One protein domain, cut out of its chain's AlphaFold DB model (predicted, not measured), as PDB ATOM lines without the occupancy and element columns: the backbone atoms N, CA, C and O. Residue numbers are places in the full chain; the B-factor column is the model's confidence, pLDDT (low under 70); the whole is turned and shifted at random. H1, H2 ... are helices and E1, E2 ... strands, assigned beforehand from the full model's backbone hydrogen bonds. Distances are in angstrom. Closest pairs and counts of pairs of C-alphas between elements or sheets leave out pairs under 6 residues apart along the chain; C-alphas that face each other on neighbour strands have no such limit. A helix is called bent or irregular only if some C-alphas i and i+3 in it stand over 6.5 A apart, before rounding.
ATOM      1  N   LEU A   3      -6.961  23.776  21.744       65.75
ATOM      2  CA  LEU A   3      -5.822  23.381  20.915       65.75
ATOM      3  C   LEU A   3      -6.154  23.344  19.416       65.75
ATOM      4  O   LEU A   3      -5.330  23.724  18.596       65.75
ATOM      5  N   VAL A   4      -7.376  22.920  19.070       69.12
ATOM      6  CA  VAL A   4      -7.851  22.878  17.679       69.12
ATOM      7  C   VAL A   4      -7.955  24.291  17.116       69.12
ATOM      8  O   VAL A   4      -7.414  24.545  16.048       69.12
ATOM      9  N   ASN A   5      -8.539  25.233  17.866       77.25
ATOM     10  CA  ASN A   5      -8.632  26.627  17.427       77.25
ATOM     11  C   ASN A   5      -7.254  27.265  17.206       77.25
ATOM     12  O   ASN A   5      -7.092  28.035  16.268       77.25
ATOM     13  N   LEU A   6      -6.257  26.915  18.026       80.56
ATOM     14  CA  LEU A   6      -4.879  27.402  17.875       80.56
ATOM     15  C   LEU A   6      -4.135  26.777  16.682       80.56
ATOM     16  O   LEU A   6      -3.121  27.319  16.249       80.56
ATOM     17  N   ALA A   7      -4.605  25.639  16.168       85.19
ATOM     18  CA  ALA A   7      -3.988  24.939  15.046       85.19
ATOM     19  C   ALA A   7      -4.625  25.280  13.688       85.19
ATOM     20  O   ALA A   7      -3.979  25.057  12.666       85.19
ATOM     21  N   ILE A   8      -5.854  25.818  13.668       87.19
ATOM     22  CA  ILE A   8      -6.623  26.110  12.443       87.19
ATOM     23  C   ILE A   8      -5.801  26.932  11.442       87.19
ATOM     24  O   ILE A   8      -5.716  26.549  10.278       87.19
ATOM     25  N   ASP A   9      -5.132  27.995  11.895       88.44
ATOM     26  CA  ASP A   9      -4.360  28.875  11.008       88.44
ATOM     27  C   ASP A   9      -3.183  28.153  10.346       88.44
ATOM     28  O   ASP A   9      -2.925  28.351   9.164       88.44
ATOM     29  N   GLY A  10      -2.484  27.279  11.072       89.81
ATOM     30  CA  GLY A  10      -1.365  26.531  10.498       89.81
ATOM     31  C   GLY A  10      -1.796  25.326   9.657       89.81
ATOM     32  O   GLY A  10      -1.072  24.935   8.748       89.81
ATOM     33  N   VAL A  11      -2.966  24.740   9.930       92.25
ATOM     34  CA  VAL A  11      -3.512  23.627   9.135       92.25
ATOM     35  C   VAL A  11      -4.101  24.130   7.821       92.25
ATOM     36  O   VAL A  11      -3.814  23.561   6.774       92.25
ATOM     37  N   PHE A  12      -4.918  25.182   7.859       92.69
ATOM     38  CA  PHE A  12      -5.673  25.649   6.695       92.69
ATOM     39  C   PHE A  12      -5.047  26.872   6.009       92.69
ATOM     40  O   PHE A  12      -5.419  27.198   4.883       92.69
ATOM     41  N   GLY A  13      -4.093  27.559   6.648       90.69
ATOM     42  CA  GLY A  13      -3.396  28.707   6.070       90.69
ATOM     43  C   GLY A  13      -4.363  29.791   5.591       90.69
ATOM     44  O   GLY A  13      -5.243  30.239   6.325       90.69
ATOM     45  N   LYS A  14      -4.239  30.173   4.314       89.31
ATOM     46  CA  LYS A  14      -5.130  31.149   3.658       89.31
ATOM     47  C   LYS A  14      -6.599  30.697   3.563       89.31
ATOM     48  O   LYS A  14      -7.465  31.522   3.297       89.31
ATOM     49  N   ASN A  15      -6.870  29.409   3.774       90.44
ATOM     50  CA  ASN A  15      -8.183  28.773   3.660       90.44
ATOM     51  C   ASN A  15      -8.832  28.512   5.037       90.44
ATOM     52  O   ASN A  15      -9.694  27.648   5.159       90.44
ATOM     53  N   ASN A  16      -8.429  29.229   6.093       90.25
ATOM     54  CA  ASN A  16      -8.875  29.016   7.481       90.25
ATOM     55  C   ASN A  16     -10.290  29.537   7.821       90.25
ATOM     56  O   ASN A  16     -10.653  29.627   8.994       90.25
ATOM     57  N   GLN A  17     -11.083  29.901   6.815       88.94
ATOM     58  CA  GLN A  17     -12.445  30.402   6.982       88.94
ATOM     59  C   GLN A  17     -13.468  29.299   6.673       88.94
ATOM     60  O   GLN A  17     -13.206  28.450   5.822       88.94
ATOM     61  N   PRO A  18     -14.673  29.325   7.276       89.12
ATOM     62  CA  PRO A  18     -15.744  28.382   6.930       89.12
ATOM     63  C   PRO A  18     -16.160  28.429   5.452       89.12
ATOM     64  O   PRO A  18     -16.693  27.456   4.927       89.12
ATOM     65  N   PHE A  19     -15.921  29.565   4.794       92.94
ATOM     66  CA  PHE A  19     -16.133  29.769   3.367       92.94
ATOM     67  C   PHE A  19     -14.820  30.203   2.728       92.94
ATOM     68  O   PHE A  19     -14.181  31.144   3.197       92.94
ATOM     69  N   VAL A  20     -14.444  29.546   1.636       92.62
ATOM     70  CA  VAL A  20     -13.212  29.827   0.893       92.62
ATOM     71  C   VAL A  20     -13.541  30.085  -0.570       92.62
ATOM     72  O   VAL A  20     -14.499  29.531  -1.106       92.62
ATOM     73  N   ASN A  21     -12.755  30.945  -1.213       94.81
ATOM     74  CA  ASN A  21     -12.877  31.205  -2.641       94.81
ATOM     75  C   ASN A  21     -11.837  30.366  -3.389       94.81
ATOM     76  O   ASN A  21     -10.648  30.670  -3.333       94.81
ATOM     77  N   ILE A  22     -12.302  29.309  -4.045       95.50
ATOM     78  CA  ILE A  22     -11.491  28.344  -4.787       95.50
ATOM     79  C   ILE A  22     -12.177  28.034  -6.114       95.50
ATOM     80  O   ILE A  22     -13.403  28.113  -6.237       95.50
ATOM     81  N   THR A  23     -11.394  27.673  -7.116       97.31
ATOM     82  CA  THR A  23     -11.927  27.233  -8.401       97.31
ATOM     83  C   THR A  23     -12.505  25.822  -8.300       97.31
ATOM     84  O   THR A  23     -12.121  25.016  -7.451       97.31
ATOM     85  N   ALA A  24     -13.414  25.483  -9.217       97.50
ATOM     86  CA  ALA A  24     -13.929  24.119  -9.321       97.50
ATOM     87  C   ALA A  24     -12.807  23.097  -9.583       97.50
ATOM     88  O   ALA A  24     -12.869  21.982  -9.077       97.50
ATOM     89  N   ARG A  25     -11.772  23.482 -10.341       97.00
ATOM     90  CA  ARG A  25     -10.637  22.604 -10.643       97.00
ATOM     91  C   ARG A  25      -9.787  22.323  -9.406       97.00
ATOM     92  O   ARG A  25      -9.458  21.166  -9.182       97.00
ATOM     93  N   GLU A  26      -9.517  23.334  -8.580       96.69
ATOM     94  CA  GLU A  26      -8.836  23.156  -7.286       96.69
ATOM     95  C   GLU A  26      -9.641  22.263  -6.340       96.69
ATOM     96  O   GLU A  26      -9.086  21.362  -5.727       96.69
ATOM     97  N   LEU A  27     -10.959  22.446  -6.245       96.12
ATOM     98  CA  LEU A  27     -11.775  21.609  -5.364       96.12
ATOM     99  C   LEU A  27     -11.834  20.143  -5.825       96.12
ATOM    100  O   LEU A  27     -11.790  19.224  -5.006       96.12
ATOM    101  N   LEU A  28     -12.002  19.922  -7.130       97.00
ATOM    102  CA  LEU A  28     -12.242  18.586  -7.667       97.00
ATOM    103  C   LEU A  28     -10.946  17.805  -7.911       97.00
ATOM    104  O   LEU A  28     -10.939  16.609  -7.632       97.00
ATOM    105  N   PHE A  29      -9.878  18.455  -8.385       96.12
ATOM    106  CA  PHE A  29      -8.690  17.779  -8.919       96.12
ATOM    107  C   PHE A  29      -7.373  18.348  -8.374       96.12
ATOM    108  O   PHE A  29      -6.705  17.658  -7.618       96.12
ATOM    109  N   ASP A  30      -7.026  19.608  -8.682       95.62
ATOM    110  CA  ASP A  30      -5.690  20.163  -8.365       95.62
ATOM    111  C   ASP A  30      -5.417  20.208  -6.845       95.62
ATOM    112  O   ASP A  30      -4.275  20.137  -6.398       95.62
ATOM    113  N   GLY A  31      -6.485  20.319  -6.057       95.44
ATOM    114  CA  GLY A  31      -6.478  20.199  -4.615       95.44
ATOM    115  C   GLY A  31      -6.256  21.495  -3.839       95.44
ATOM    116  O   GLY A  31      -5.778  22.521  -4.322       95.44
ATOM    117  N   ILE A  32      -6.658  21.436  -2.575       95.62
ATOM    118  CA  ILE A  32      -6.591  22.511  -1.597       95.62
ATOM    119  C   ILE A  32      -5.421  22.200  -0.660       95.62
ATOM    120  O   ILE A  32      -5.457  21.172   0.023       95.62
ATOM    121  N   PRO A  33      -4.399  23.069  -0.590       94.81
ATOM    122  CA  PRO A  33      -3.249  22.823   0.261       94.81
ATOM    123  C   PRO A  33      -3.607  22.962   1.742       94.81
ATOM    124  O   PRO A  33      -4.310  23.893   2.151       94.81
ATOM    125  N   LEU A  34      -3.056  22.056   2.539       94.50
ATOM    126  CA  LEU A  34      -3.156  21.971   3.986       94.50
ATOM    127  C   LEU A  34      -1.750  21.785   4.572       94.50
ATOM    128  O   LEU A  34      -0.850  21.240   3.933       94.50
ATOM    129  N   CYS A  35      -1.555  22.202   5.821       93.88
ATOM    130  CA  CYS A  35      -0.321  21.964   6.572       93.88
ATOM    131  C   CYS A  35       0.959  22.544   5.939       93.88
ATOM    132  O   CYS A  35       2.056  22.044   6.185       93.88
ATOM    133  N   GLN A  36       0.840  23.630   5.170       92.25
ATOM    134  CA  GLN A  36       1.985  24.340   4.596       92.25
ATOM    135  C   GLN A  36       2.679  25.216   5.648       92.25
ATOM    136  O   GLN A  36       2.028  26.034   6.295       92.25
ATOM    137  N   ASN A  37       4.005  25.091   5.784       83.00
ATOM    138  CA  ASN A  37       4.839  25.943   6.652       83.00
ATOM    139  C   ASN A  37       4.297  26.078   8.092       83.00
ATOM    140  O   ASN A  37       4.091  27.176   8.611       83.00
ATOM    141  N   THR A  38       4.028  24.938   8.735       82.62
ATOM    142  CA  THR A  38       3.337  24.894  10.036       82.62
ATOM    143  C   THR A  38       4.209  25.356  11.209       82.62
ATOM    144  O   THR A  38       5.359  24.951  11.354       82.62
ATOM    145  N   GLY A  39       3.638  26.177  12.097       81.19
ATOM    146  CA  GLY A  39       4.217  26.453  13.417       81.19
ATOM    147  C   GLY A  39       4.041  25.278  14.393       81.19
ATOM    148  O   GLY A  39       3.241  24.377  14.150       81.19
ATOM    149  N   LEU A  40       4.727  25.325  15.543       80.56
ATOM    150  CA  LEU A  40       4.873  24.202  16.491       80.56
ATOM    151  C   LEU A  40       3.555  23.476  16.849       80.56
ATOM    152  O   LEU A  40       3.502  22.249  16.881       80.56
ATOM    153  N   ILE A  41       2.480  24.230  17.111       81.88
ATOM    154  CA  ILE A  41       1.161  23.677  17.479       81.88
ATOM    155  C   ILE A  41       0.486  23.014  16.272       81.88
ATOM    156  O   ILE A  41      -0.083  21.928  16.390       81.88
ATOM    157  N   ALA A  42       0.565  23.647  15.102       85.88
ATOM    158  CA  ALA A  42      -0.030  23.127  13.881       85.88
ATOM    159  C   ALA A  42       0.678  21.854  13.405       85.88
ATOM    160  O   ALA A  42       0.009  20.950  12.920       85.88
ATOM    161  N   THR A  43       1.986  21.709  13.643       89.06
ATOM    162  CA  THR A  43       2.721  20.469  13.352       89.06
ATOM    163  C   THR A  43       2.112  19.253  14.063       89.06
ATOM    164  O   THR A  43       1.982  18.190  13.458       89.06
ATOM    165  N   ILE A  44       1.673  19.402  15.320       89.69
ATOM    166  CA  ILE A  44       1.020  18.317  16.073       89.69
ATOM    167  C   ILE A  44      -0.312  17.935  15.414       89.69
ATOM    168  O   ILE A  44      -0.572  16.754  15.188       89.69
ATOM    169  N   ALA A  45      -1.138  18.926  15.067       90.88
ATOM    170  CA  ALA A  45      -2.408  18.687  14.383       90.88
ATOM    171  C   ALA A  45      -2.200  18.046  13.000       90.88
ATOM    172  O   ALA A  45      -2.869  17.074  12.665       90.88
ATOM    173  N   CYS A  46      -1.224  18.528  12.234       92.44
ATOM    174  CA  CYS A  46      -0.871  17.995  10.923       92.44
ATOM    175  C   CYS A  46      -0.367  16.553  10.992       92.44
ATOM    176  O   CYS A  46      -0.747  15.751  10.149       92.44
ATOM    177  N   ASN A  47       0.384  16.169  12.028       92.06
ATOM    178  CA  ASN A  47       0.745  14.765  12.246       92.06
ATOM    179  C   ASN A  47      -0.487  13.875  12.472       92.06
ATOM    180  O   ASN A  47      -0.541  12.757  11.966       92.06
ATOM    181  N   ILE A  48      -1.496  14.359  13.202       90.88
ATOM    182  CA  ILE A  48      -2.759  13.625  13.380       90.88
ATOM    183  C   ILE A  48      -3.491  13.500  12.040       90.88
ATOM    184  O   ILE A  48      -3.938  12.409  11.693       90.88
ATOM    185  N   ILE A  49      -3.575  14.589  11.271       92.00
ATOM    186  CA  ILE A  49      -4.241  14.588   9.965       92.00
ATOM    187  C   ILE A  49      -3.528  13.640   8.994       92.00
ATOM    188  O   ILE A  49      -4.208  12.851   8.353       92.00
ATOM    189  N   ARG A  50      -2.189  13.633   8.938       93.38
ATOM    190  CA  ARG A  50      -1.412  12.691   8.108       93.38
ATOM    191  C   ARG A  50      -1.720  11.233   8.444       93.38
ATOM    192  O   ARG A  50      -1.951  10.435   7.545       93.38
ATOM    193  N   ASN A  51      -1.793  10.888   9.732       92.44
ATOM    194  CA  ASN A  51      -2.157   9.530  10.147       92.44
ATOM    195  C   ASN A  51      -3.576   9.142   9.696       92.44
ATOM    196  O   ASN A  51      -3.808   7.997   9.321       92.44
ATOM    197  N   ILE A  52      -4.526  10.083   9.709       89.69
ATOM    198  CA  ILE A  52      -5.881   9.855   9.184       89.69
ATOM    199  C   ILE A  52      -5.857   9.754   7.650       89.69
ATOM    200  O   ILE A  52      -6.534   8.897   7.084       89.69
ATOM    201  N   ALA A  53      -5.056  10.593   6.988       92.00
ATOM    202  CA  ALA A  53      -4.930  10.661   5.536       92.00
ATOM    203  C   ALA A  53      -4.452   9.338   4.924       92.00
ATOM    204  O   ALA A  53      -4.908   8.988   3.848       92.00
ATOM    205  N   GLN A  54      -3.654   8.536   5.639       88.94
ATOM    206  CA  GLN A  54      -3.254   7.191   5.187       88.94
ATOM    207  C   GLN A  54      -4.440   6.253   4.890       88.94
ATOM    208  O   GLN A  54      -4.301   5.312   4.112       88.94
ATOM    209  N   GLY A  55      -5.597   6.475   5.524       87.25
ATOM    210  CA  GLY A  55      -6.832   5.729   5.259       87.25
ATOM    211  C   GLY A  55      -7.817   6.452   4.335       87.25
ATOM    212  O   GLY A  55      -8.871   5.897   4.023       87.25
ATOM    213  N   ALA A  56      -7.511   7.684   3.928       90.62
ATOM    214  CA  ALA A  56      -8.342   8.497   3.057       90.62
ATOM    215  C   ALA A  56      -7.779   8.461   1.634       90.62
ATOM    216  O   ALA A  56      -6.576   8.512   1.428       90.62
ATOM    217  N   ARG A  57      -8.652   8.387   0.628       91.38
ATOM    218  CA  ARG A  57      -8.212   8.421  -0.777       91.38
ATOM    219  C   ARG A  57      -8.083   9.842  -1.321       91.38
ATOM    220  O   ARG A  57      -7.390  10.058  -2.294       91.38
ATOM    221  N   ASN A  58      -8.760  10.796  -0.696       94.12
ATOM    222  CA  ASN A  58      -8.914  12.180  -1.144       94.12
ATOM    223  C   ASN A  58      -7.970  13.169  -0.437       94.12
ATOM    224  O   ASN A  58      -8.215  14.376  -0.461       94.12
ATOM    225  N   ILE A  59      -6.943  12.661   0.252       95.94
ATOM    226  CA  ILE A  59      -5.885  13.467   0.863       95.94
ATOM    227  C   ILE A  59      -4.542  12.838   0.507       95.94
ATOM    228  O   ILE A  59      -4.283  11.695   0.873       95.94
ATOM    229  N   GLU A  60      -3.686  13.605  -0.155       94.00
ATOM    230  CA  GLU A  60      -2.327  13.207  -0.519       94.00
ATOM    231  C   GLU A  60      -1.302  13.927   0.365       94.00
ATOM    232  O   GLU A  60      -1.492  15.090   0.729       94.00
ATOM    233  N   GLN A  61      -0.216  13.234   0.715       94.75
ATOM    234  CA  GLN A  61       0.960  13.825   1.350       94.75
ATOM    235  C   GLN A  61       2.032  14.095   0.294       94.75
ATOM    236  O   GLN A  61       2.462  13.172  -0.391       94.75
ATOM    237  N   LEU A  62       2.477  15.348   0.204       93.62
ATOM    238  CA  LEU A  62       3.545  15.766  -0.701       93.62
ATOM    239  C   LEU A  62       4.934  15.512  -0.093       93.62
ATOM    240  O   LEU A  62       5.077  15.243   1.102       93.62
ATOM    241  N   GLU A  63       5.976  15.653  -0.917       92.31
ATOM    242  CA  GLU A  63       7.379  15.446  -0.523       92.31
ATOM    243  C   GLU A  63       7.848  16.357   0.626       92.31
ATOM    244  O   GLU A  63       8.742  15.989   1.383       92.31
ATOM    245  N   ASP A  64       7.245  17.539   0.771       91.94
ATOM    246  CA  ASP A  64       7.557  18.514   1.821       91.94
ATOM    247  C   ASP A  64       6.731  18.315   3.109       91.94
ATOM    248  O   ASP A  64       6.660  19.212   3.953       91.94
ATOM    249  N   ASP A  65       6.085  17.154   3.258       90.38
ATOM    250  CA  ASP A  65       5.137  16.807   4.322       90.38
ATOM    251  C   ASP A  65       3.862  17.667   4.366       90.38
ATOM    252  O   ASP A  65       3.042  17.503   5.286       90.38
ATOM    253  N   SER A  66       3.647  18.573   3.410       94.44
ATOM    254  CA  SER A  66       2.351  19.230   3.264       94.44
ATOM    255  C   SER A  66       1.300  18.246   2.747       94.44
ATOM    256  O   SER A  66       1.603  17.138   2.298       94.44
ATOM    257  N   LEU A  67       0.034  18.622   2.895       95.81
ATOM    258  CA  LEU A  67      -1.098  17.797   2.499       95.81
ATOM    259  C   LEU A  67      -1.906  18.516   1.423       95.81
ATOM    260  O   LEU A  67      -2.032  19.740   1.455       95.81
ATOM    261  N   VAL A  68      -2.514  17.761   0.520       95.69
ATOM    262  CA  VAL A  68      -3.438  18.286  -0.488       95.69
ATOM    263  C   VAL A  68      -4.742  17.510  -0.414       95.69
ATOM    264  O   VAL A  68      -4.739  16.285  -0.404       95.69
ATOM    265  N   PHE A  69      -5.864  18.225  -0.330       95.94
ATOM    266  CA  PHE A  69      -7.206  17.642  -0.357       95.94
ATOM    267  C   PHE A  69      -7.905  17.948  -1.681       95.94
ATOM    268  O   PHE A  69      -8.031  19.115  -2.043       95.94
ATOM    269  N   SER A  70      -8.447  16.939  -2.352       96.69
ATOM    270  CA  SER A  70      -9.228  17.082  -3.590       96.69
ATOM    271  C   SER A  70     -10.340  16.035  -3.625       96.69
ATOM    272  O   SER A  70     -10.188  14.939  -3.097       96.69
ATOM    273  N   ILE A  71     -11.503  16.340  -4.207       95.81
ATOM    274  CA  ILE A  71     -12.651  15.414  -4.135       95.81
ATOM    275  C   ILE A  71     -12.467  14.183  -5.036       95.81
ATOM    276  O   ILE A  71     -12.877  13.086  -4.649       95.81
ATOM    277  N   LEU A  72     -11.914  14.355  -6.239       95.94
ATOM    278  CA  LEU A  72     -11.969  13.360  -7.316       95.94
ATOM    279  C   LEU A  72     -10.613  12.982  -7.910       95.94
ATOM    280  O   LEU A  72     -10.578  12.016  -8.662       95.94
ATOM    281  N   ASP A  73      -9.525  13.677  -7.586       95.50
ATOM    282  CA  ASP A  73      -8.194  13.411  -8.158       95.50
ATOM    283  C   ASP A  73      -7.787  11.930  -8.070       95.50
ATOM    284  O   ASP A  73      -7.404  11.302  -9.055       95.50
ATOM    285  N   TYR A  74      -8.032  11.302  -6.915       93.69
ATOM    286  CA  TYR A  74      -7.741   9.883  -6.709       93.69
ATOM    287  C   TYR A  74      -8.482   8.944  -7.672       93.69
ATOM    288  O   TYR A  74      -8.030   7.823  -7.882       93.69
ATOM    289  N   LYS A  75      -9.620   9.361  -8.246       93.31
ATOM    290  CA  LYS A  75     -10.362   8.558  -9.230       93.31
ATOM    291  C   LYS A  75      -9.673   8.530 -10.592       93.31
ATOM    292  O   LYS A  75      -9.943   7.615 -11.363       93.31
ATOM    293  N   GLU A  76      -8.813   9.503 -10.897       90.12
ATOM    294  CA  GLU A  76      -7.989   9.478 -12.111       90.12
ATOM    295  C   GLU A  76      -6.750   8.596 -11.932       90.12
ATOM    296  O   GLU A  76      -6.295   7.960 -12.882       90.12
ATOM    297  N   GLN A  77      -6.219   8.529 -10.710       89.06
ATOM    298  CA  GLN A  77      -4.935   7.888 -10.427       89.06
ATOM    299  C   GLN A  77      -5.060   6.440  -9.942       89.06
ATOM    300  O   GLN A  77      -4.170   5.623 -10.187       89.06
TER     301      GLN A  77
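What this domain is: This is residues 3 to 77 of the 151 residues of the protein "SFRICE_010328" of Spodoptera frugiperda (UniProt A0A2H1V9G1). A small sheet of three short strands sits in the middle, between H1 and H3 toward one end of the longest axis and H2 and H4 toward the other; residues 16 to 23 loop across from H1 to H2. The printed part has 75 residues, with four named helices and three named strands in the order H1 H2 E1 H3 E2 E3 H4. The sheet runs E1 E3 E2, antiparallel, and the class is mostly helix. The whole is compact, with a radius of gyration of the C-alphas of 12.1 A and spans of 35 by 27 by 18 A.

Where its parts are: H1, residues 3 to 15, begins at C-alpha 3 (-5.822, 23.381, 20.915) and is 18.2 A long; it is irregular, with C-alphas 11 and 14 9.4 A apart. H2, residues 24 to 30, is only just irregular, with C-alphas 27 and 30 6.9 A apart. E1 is residues 32 to 34. H3, residues 40 to 53, is 20.0 A long. E2 is residues 59 to 61 and E3 residues 67 to 69. H4, residues 73 to 77, ends at C-alpha 77 (-4.935, 7.888, -10.427).

How they stand to each other: H1 only grazes the sheet with residues 9 to 15. H3 touches H1 with residues 41 to 46 alone, about perpendicular at 78 degrees; the closest C-alphas, of Ala 7 and Ala 42, are 4.5 A apart. H2 only grazes the sheet with residues 25 to 30. H2 and H4 only just touch, with 3 pairs of C-alphas within 8 A, the closest those of Phe 29 and Asp 73, 4.5 A. E1 and E3 are antiparallel at 146 degrees, with N 32 and O 69 within hydrogen-bond range at 2.7 A. E2 and E3 form a hairpin, with N 60 and O 68 at 2.9 A. H3 is on the sheet at a height of 9.4 A, over E2. E1, H3 and E2 make a split strand-helix-strand unit, two strands running the same way with E3 between them, with a right-handed crossover. Every O i to N i+4 pair is within hydrogen-bond range in H4, against 5 of 9 in H1, 2 of 3 in H2 and 9 of 10 in H3.

The domain as a whole: The C-alphas of Leu 3 and Glu 76, the two farthest apart, are 35.9 A apart. The printed part has no cut and no long link. The model's pLDDT is under 70 at residues 3 to 4.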